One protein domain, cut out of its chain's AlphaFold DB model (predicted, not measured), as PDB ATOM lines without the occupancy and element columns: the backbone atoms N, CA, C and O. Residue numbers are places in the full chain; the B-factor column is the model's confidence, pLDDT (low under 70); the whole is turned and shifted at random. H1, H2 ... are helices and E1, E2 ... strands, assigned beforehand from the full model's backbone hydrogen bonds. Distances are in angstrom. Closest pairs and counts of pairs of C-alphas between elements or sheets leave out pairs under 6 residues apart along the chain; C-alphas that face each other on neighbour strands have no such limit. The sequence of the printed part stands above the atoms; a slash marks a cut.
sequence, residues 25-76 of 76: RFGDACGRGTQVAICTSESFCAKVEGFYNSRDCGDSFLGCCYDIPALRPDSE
ATOM      1  N   ARG A  25     490.612 509.330 338.885       46.66
ATOM      2  CA  ARG A  25     490.959 510.340 339.882       46.66
ATOM      3  C   ARG A  25     491.732 509.649 340.999       46.66
ATOM      4  O   ARG A  25     491.174 509.290 342.029       46.66
ATOM      5  N   PHE A  26     493.029 509.437 340.775       44.44
ATOM      6  CA  PHE A  26     493.989 509.209 341.854       44.44
ATOM      7  C   PHE A  26     494.027 510.483 342.700       44.44
ATOM      8  O   PHE A  26     494.792 511.402 342.426       44.44
ATOM      9  N   GLY A  27     493.126 510.595 343.669       42.56
ATOM     10  CA  GLY A  27     493.018 511.810 344.469       42.56
ATOM     11  C   GLY A  27     491.854 511.790 345.440       42.56
ATOM     12  O   GLY A  27     492.022 512.214 346.580       42.56
ATOM     13  N   ASP A  28     490.721 511.211 345.046       52.62
ATOM     14  CA  ASP A  28     489.627 510.989 345.983       52.62
ATOM     15  C   ASP A  28     489.841 509.629 346.636       52.62
ATOM     16  O   ASP A  28     489.387 508.595 346.143       52.62
ATOM     17  N   ALA A  29     490.611 509.640 347.729       57.31
ATOM     18  CA  ALA A  29     490.632 508.535 348.672       57.31
ATOM     19  C   ALA A  29     489.181 508.272 349.080       57.31
ATOM     20  O   ALA A  29     488.556 509.075 349.775       57.31
ATOM     21  N   CYS A  30     488.625 507.187 348.566       65.94
ATOM     22  CA  CYS A  30     487.263 506.796 348.850       65.94
ATOM     23  C   CYS A  30     487.266 505.791 349.999       65.94
ATOM     24  O   CYS A  30     488.251 505.096 350.248       65.94
ATOM     25  N   GLY A  31     486.166 505.734 350.736       59.44
ATOM     26  CA  GLY A  31     486.079 504.878 351.910       59.44
ATOM     27  C   GLY A  31     486.593 505.512 353.193       59.44
ATOM     28  O   GLY A  31     487.090 506.635 353.247       59.44
ATOM     29  N   ARG A  32     486.390 504.788 354.292       55.88
ATOM     30  CA  ARG A  32     486.723 505.248 355.641       55.88
ATOM     31  C   ARG A  32     487.922 504.467 356.162       55.88
ATOM     32  O   ARG A  32     487.738 503.399 356.733       55.88
ATOM     33  N   GLY A  33     489.140 504.984 356.001       58.84
ATOM     34  CA  GLY A  33     490.307 504.394 356.667       58.84
ATOM     35  C   GLY A  33     491.657 504.661 356.012       58.84
ATOM     36  O   GLY A  33     491.807 505.558 355.193       58.84
ATOM     37  N   THR A  34     492.645 503.859 356.415       54.97
ATOM     38  CA  THR A  34     494.029 503.853 355.904       54.97
ATOM     39  C   THR A  34     494.214 502.954 354.679       54.97
ATOM     40  O   THR A  34     495.339 502.772 354.220       54.97
ATOM     41  N   GLN A  35     493.143 502.315 354.202       60.22
ATOM     42  CA  GLN A  35     493.195 501.445 353.033       60.22
ATOM     43  C   GLN A  35     493.307 502.309 351.779       60.22
ATOM     44  O   GLN A  35     492.585 503.293 351.629       60.22
ATOM     45  N   VAL A  36     494.231 501.943 350.891       67.12
ATOM     46  CA  VAL A  36     494.364 502.596 349.589       67.12
ATOM     47  C   VAL A  36     493.150 502.198 348.764       67.12
ATOM     48  O   VAL A  36     493.009 501.036 348.387       67.12
ATOM     49  N   ALA A  37     492.262 503.153 348.516       75.19
ATOM     50  CA  ALA A  37     491.078 502.936 347.710       75.19
ATOM     51  C   ALA A  37     490.819 504.136 346.800       75.19
ATOM     52  O   ALA A  37     491.084 505.283 347.169       75.19
ATOM     53  N   ILE A  38     490.347 503.854 345.586       81.06
ATOM     54  CA  ILE A  38     490.145 504.857 344.534       81.06
ATOM     55  C   ILE A  38     488.719 504.805 343.993       81.06
ATOM     56  O   ILE A  38     488.143 503.725 343.829       81.06
ATOM     57  N   CYS A  39     488.162 505.969 343.668       83.69
ATOM     58  CA  CYS A  39     486.919 506.035 342.909       83.69
ATOM     59  C   CYS A  39     487.163 505.615 341.457       83.69
ATOM     60  O   CYS A  39     487.944 506.232 340.732       83.69
ATOM     61  N   THR A  40     486.497 504.547 341.027       84.44
ATOM     62  CA  THR A  40     486.624 503.988 339.678       84.44
ATOM     63  C   THR A  40     485.352 503.234 339.269       84.44
ATOM     64  O   THR A  40     484.381 503.183 340.020       84.44
ATOM     65  N   SER A  41     485.312 502.682 338.056       88.00
ATOM     66  CA  SER A  41     484.200 501.842 337.606       88.00
ATOM     67  C   SER A  41     484.340 500.407 338.119       88.00
ATOM     68  O   SER A  41     485.449 499.893 338.278       88.00
ATOM     69  N   GLU A  42     483.216 499.708 338.292       86.12
ATOM     70  CA  GLU A  42     483.201 498.285 338.667       86.12
ATOM     71  C   GLU A  42     484.024 497.428 337.696       86.12
ATOM     72  O   GLU A  42     484.815 496.578 338.100       86.12
ATOM     73  N   SER A  43     483.901 497.715 336.398       88.12
ATOM     74  CA  SER A  43     484.615 496.997 335.344       88.12
ATOM     75  C   SER A  43     486.129 497.167 335.412       88.12
ATOM     76  O   SER A  43     486.857 496.258 335.018       88.12
ATOM     77  N   PHE A  44     486.622 498.314 335.883       86.75
ATOM     78  CA  PHE A  44     488.045 498.484 336.131       86.75
ATOM     79  C   PHE A  44     488.465 497.815 337.432       86.75
ATOM     80  O   PHE A  44     489.460 497.097 337.432       86.75
ATOM     81  N   CYS A  45     487.690 497.992 338.504       87.12
ATOM     82  CA  CYS A  45     487.991 497.383 339.795       87.12
ATOM     83  C   CYS A  45     488.140 495.858 339.687       87.12
ATOM     84  O   CYS A  45     489.105 495.291 340.190       87.12
ATOM     85  N   ALA A  46     487.265 495.212 338.910       85.44
ATOM     86  CA  ALA A  46     487.346 493.784 338.620       85.44
ATOM     87  C   ALA A  46     488.619 493.382 337.847       85.44
ATOM     88  O   ALA A  46     489.149 492.298 338.063       85.44
ATOM     89  N   LYS A  47     489.132 494.237 336.949       87.12
ATOM     90  CA  LYS A  47     490.364 493.953 336.182       87.12
ATOM     91  C   LYS A  47     491.618 494.012 337.038       87.12
ATOM     92  O   LYS A  47     492.579 493.321 336.733       87.12
ATOM     93  N   VAL A  48     491.613 494.871 338.049       83.38
ATOM     94  CA  VAL A  48     492.720 495.001 338.997       83.38
ATOM     95  C   VAL A  48     492.515 494.128 340.231       83.38
ATOM     96  O   VAL A  48     493.182 494.357 341.227       83.38
ATOM     97  N   GLU A  49     491.586 493.167 340.177       86.25
ATOM     98  CA  GLU A  49     491.283 492.226 341.265       86.25
ATOM     99  C   GLU A  49     490.967 492.911 342.607       86.25
ATOM    100  O   GLU A  49     491.200 492.355 343.678       86.25
ATOM    101  N   GLY A  50     490.429 494.131 342.548       85.88
ATOM    102  CA  GLY A  50     490.025 494.894 343.719       85.88
ATOM    103  C   GLY A  50     488.597 494.581 344.164       85.88
ATOM    104  O   GLY A  50     487.799 493.968 343.448       85.88
ATOM    105  N   PHE A  51     488.245 495.061 345.353       87.56
ATOM    106  CA  PHE A  51     486.899 494.954 345.908       87.56
ATOM    107  C   PHE A  51     486.087 496.224 345.633       87.56
ATOM    108  O   PHE A  51     486.443 497.305 346.096       87.56
ATOM    109  N   TYR A  52     484.981 496.108 344.893       87.31
ATOM    110  CA  TYR A  52     484.158 497.253 344.493       87.31
ATOM    111  C   TYR A  52     482.993 497.524 345.457       87.31
ATOM    112  O   TYR A  52     482.234 496.620 345.807       87.31
ATOM    113  N   ASN A  53     482.782 498.793 345.812       86.62
ATOM    114  CA  ASN A  53     481.644 499.266 346.598       86.62
ATOM    115  C   ASN A  53     481.058 500.555 346.004       86.62
ATOM    116  O   ASN A  53     481.701 501.599 345.978       86.62
ATOM    117  N   SER A  54     479.791 500.528 345.603       82.50
ATOM    118  CA  SER A  54     479.124 501.652 344.935       82.50
ATOM    119  C   SER A  54     478.732 502.834 345.843       82.50
ATOM    120  O   SER A  54     478.019 503.719 345.382       82.50
ATOM    121  N   ARG A  55     479.072 502.836 347.142       70.69
ATOM    122  CA  ARG A  55     478.504 503.787 348.127       70.69
ATOM    123  C   ARG A  55     479.386 504.976 348.500       70.69
ATOM    124  O   ARG A  55     478.884 505.901 349.130       70.69
ATOM    125  N   ASP A  56     480.655 504.969 348.108       71.12
ATOM    126  CA  ASP A  56     481.654 505.892 348.666       71.12
ATOM    127  C   ASP A  56     482.242 506.870 347.633       71.12
ATOM    128  O   ASP A  56     483.236 507.537 347.909       71.12
ATOM    129  N   CYS A  57     481.614 506.977 346.459       71.88
ATOM    130  CA  CYS A  57     481.958 507.947 345.422       71.88
ATOM    131  C   CYS A  57     480.755 508.855 345.141       71.88
ATOM    132  O   CYS A  57     479.615 508.396 345.109       71.88
ATOM    133  N   GLY A  58     481.006 510.157 344.972       69.50
ATOM    134  CA  GLY A  58     479.957 511.166 344.763       69.50
ATOM    135  C   GLY A  58     479.203 511.034 343.433       69.50
ATOM    136  O   GLY A  58     478.152 511.649 343.267       69.50
ATOM    137  N   ASP A  59     479.713 510.215 342.512       70.56
ATOM    138  CA  ASP A  59     479.133 509.966 341.197       70.56
ATOM    139  C   ASP A  59     478.374 508.637 341.159       70.56
ATOM    140  O   ASP A  59     478.914 507.589 341.497       70.56
ATOM    141  N   SER A  60     477.139 508.649 340.644       68.94
ATOM    142  CA  SER A  60     476.266 507.461 340.579       68.94
ATOM    143  C   SER A  60     476.779 506.327 339.678       68.94
ATOM    144  O   SER A  60     476.220 505.232 339.699       68.94
ATOM    145  N   PHE A  61     477.809 506.588 338.869       73.19
ATOM    146  CA  PHE A  61     478.420 505.623 337.946       73.19
ATOM    147  C   PHE A  61     479.780 505.105 338.417       73.19
ATOM    148  O   PHE A  61     480.371 504.252 337.753       73.19
ATOM    149  N   LEU A  62     480.285 505.631 339.530       81.69
ATOM    150  CA  LEU A  62     481.561 505.245 340.107       81.69
ATOM    151  C   LEU A  62     481.328 504.642 341.488       81.69
ATOM    152  O   LEU A  62     480.353 504.930 342.178       81.69
ATOM    153  N   GLY A  63     482.259 503.800 341.896       85.31
ATOM    154  CA  GLY A  63     482.305 503.225 343.225       85.31
ATOM    155  C   GLY A  63     483.741 503.129 343.691       85.31
ATOM    156  O   GLY A  63     484.694 503.325 342.936       85.31
ATOM    157  N   CYS A  64     483.886 502.871 344.974       86.31
ATOM    158  CA  CYS A  64     485.170 502.771 345.613       86.31
ATOM    159  C   CYS A  64     485.751 501.377 345.416       86.31
ATOM    160  O   CYS A  64     485.088 500.382 345.711       86.31
ATOM    161  N   CYS A  65     486.969 501.317 344.891       86.75
ATOM    162  CA  CYS A  65     487.709 500.084 344.690       86.75
ATOM    163  C   CYS A  65     488.806 499.954 345.746       86.75
ATOM    164  O   CYS A  65     489.705 500.792 345.800       86.75
ATOM    165  N   TYR A  66     488.707 498.918 346.573       82.50
ATOM    166  CA  TYR A  66     489.602 498.601 347.685       82.50
ATOM    167  C   TYR A  66     490.541 497.445 347.335       82.50
ATOM    168  O   TYR A  66     490.344 496.760 346.331       82.50
ATOM    169  N   ASP A  67     491.535 497.216 348.198       79.56
ATOM    170  CA  ASP A  67     492.433 496.053 348.158       79.56
ATOM    171  C   ASP A  67     493.107 495.833 346.798       79.56
ATOM    172  O   ASP A  67     493.364 494.703 346.398       79.56
ATOM    173  N   ILE A  68     493.407 496.925 346.088       77.81
ATOM    174  CA  ILE A  68     493.982 496.889 344.743       77.81
ATOM    175  C   ILE A  68     495.426 496.374 344.842       77.81
ATOM    176  O   ILE A  68     496.299 497.133 345.275       77.81
ATOM    177  N   PRO A  69     495.729 495.132 344.417       73.94
ATOM    178  CA  PRO A  69     497.058 494.542 344.558       73.94
ATOM    179  C   PRO A  69     498.105 495.345 343.786       73.94
ATOM    180  O   PRO A  69     499.189 495.601 344.286       73.94
ATOM    181  N   ALA A  70     497.743 495.888 342.620       67.44
ATOM    182  CA  ALA A  70     498.626 496.747 341.827       67.44
ATOM    183  C   ALA A  70     499.073 498.043 342.540       67.44
ATOM    184  O   ALA A  70     500.004 498.700 342.084       67.44
ATOM    185  N   LEU A  71     498.404 498.436 343.628       63.59
ATOM    186  CA  LEU A  71     498.744 499.612 344.436       63.59
ATOM    187  C   LEU A  71     499.327 499.242 345.801       63.59
ATOM    188  O   LEU A  71     499.623 500.130 346.603       63.59
ATOM    189  N   ARG A  72     499.494 497.944 346.078       61.69
ATOM    190  CA  ARG A  72     500.126 497.464 347.298       61.69
ATOM    191  C   ARG A  72     501.652 497.525 347.146       61.69
ATOM    192  O   ARG A  72     502.187 496.964 346.192       61.69
ATOM    193  N   PRO A  73     502.370 498.159 348.091       56.69
ATOM    194  CA  PRO A  73     503.831 498.261 348.044       56.69
ATOM    195  C   PRO A  73     504.540 496.906 348.214       56.69
ATOM    196  O   PRO A  73     505.748 496.830 348.035       56.69
ATOM    197  N   ASP A  74     503.805 495.851 348.577       60.38
ATOM    198  CA  ASP A  74     504.285 494.478 348.751       60.38
ATOM    199  C   ASP A  74     504.081 493.564 347.523       60.38
ATOM    200  O   ASP A  74     504.248 492.356 347.647       60.38
ATOM    201  N   SER A  75     503.700 494.103 346.357       54.00
ATOM    202  CA  SER A  75     503.379 493.309 345.149       54.00
ATOM    203  C   SER A  75     504.521 493.147 344.127       54.00
ATOM    204  O   SER A  75     504.249 492.762 342.990       54.00
ATOM    205  N   GLU A  76     505.773 493.418 344.516       48.44
ATOM    206  CA  GLU A  76     506.982 493.030 343.752       48.44
ATOM    207  C   GLU A  76     507.524 491.656 344.176       48.44
ATOM    208  O   GLU A  76     507.659 491.414 345.399       48.44
TER     209      GLU A  76
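What this domain is: This is residues 25 to 76 of the 76 residues of an uncharacterized protein of Coniochaeta pulveracea (UniProt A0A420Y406). What does the domain look like? It is a small, thin sheet of short strands in which E2, E4 and E3 lie side by side, with one short helix, H1, over one face along E4 and E3, while E1 meets the edge of E2 at a single point. The long axis runs from the E3 to E4 link at Ser 60 to the last residue, Glu 76, at the end of a final stretch with no named element. What are its parts and size? The printed part has 52 residues with four named strands and one named helix, along the chain E1 E2 H1 E3 E4, and under half of the residues are in named elements; the class is mixed, helices and strands. The sheet's order is E1 E2 E4 E3, with E2, E4 and E3 antiparallel; the whole is compact, with a radius of gyration of the C-alphas of 10.2 A, and only just elongated, spanning 34 by 22 by 16 A.

Where its parts are: Where are the strands? E4 is residues 63 to 66, 9.7 A long, and E3 is residues 51 to 53, 6.8 A. E2 is residues 38 to 40, 6.1 A, and E1 is residues 25 to 29, 9.0 A, beginning at C-alpha 25 (490.959, 510.340, 339.882). Where do the helix and the last strand lie? H1 is residues 42 to 47, 8.7 A long, from C-alpha 42 at (483.201, 498.285, 338.667). E4 ends at C-alpha 66 (489.602, 498.601, 347.685).

How they stand to each other: How are the strands joined? E4 and E3 form a hairpin, antiparallel at 150 degrees, with N 64 and O 53 within hydrogen-bond range at 2.7 A. E2 and E4 are antiparallel at 133 degrees, with N 40 and O 63 at 2.9 A. E1 and E2 meet only at a point, where C-alphas 29 and 38 face each other at 5.6 A; E1 is apart from E3 and E4. How does H1 stand? H1 is on the sheet at a height of 8.6 A, over E4 and E3 only just, with 3 of its C-alphas falling on each, and runs along the strands at 6 degrees to E3 on the local plane. The closest C-alphas of H1 and E4 are those of Cys 45 and Cys 65, 5.6 A apart. Is its backbone in range? In H1, 1 of 2 O i to N i+4 pairs is within hydrogen-bond range.

The domain as a whole: How large is it? The two C-alphas farthest apart are those of Ser 60 and Glu 76, 34.1 A. Is it whole? The printed part has no cut, and no link is long. Where is confidence low? The mean pLDDT of the printed part is 72.3, and residues 25 to 36, 58, 60 and 70 to 76 are under 70.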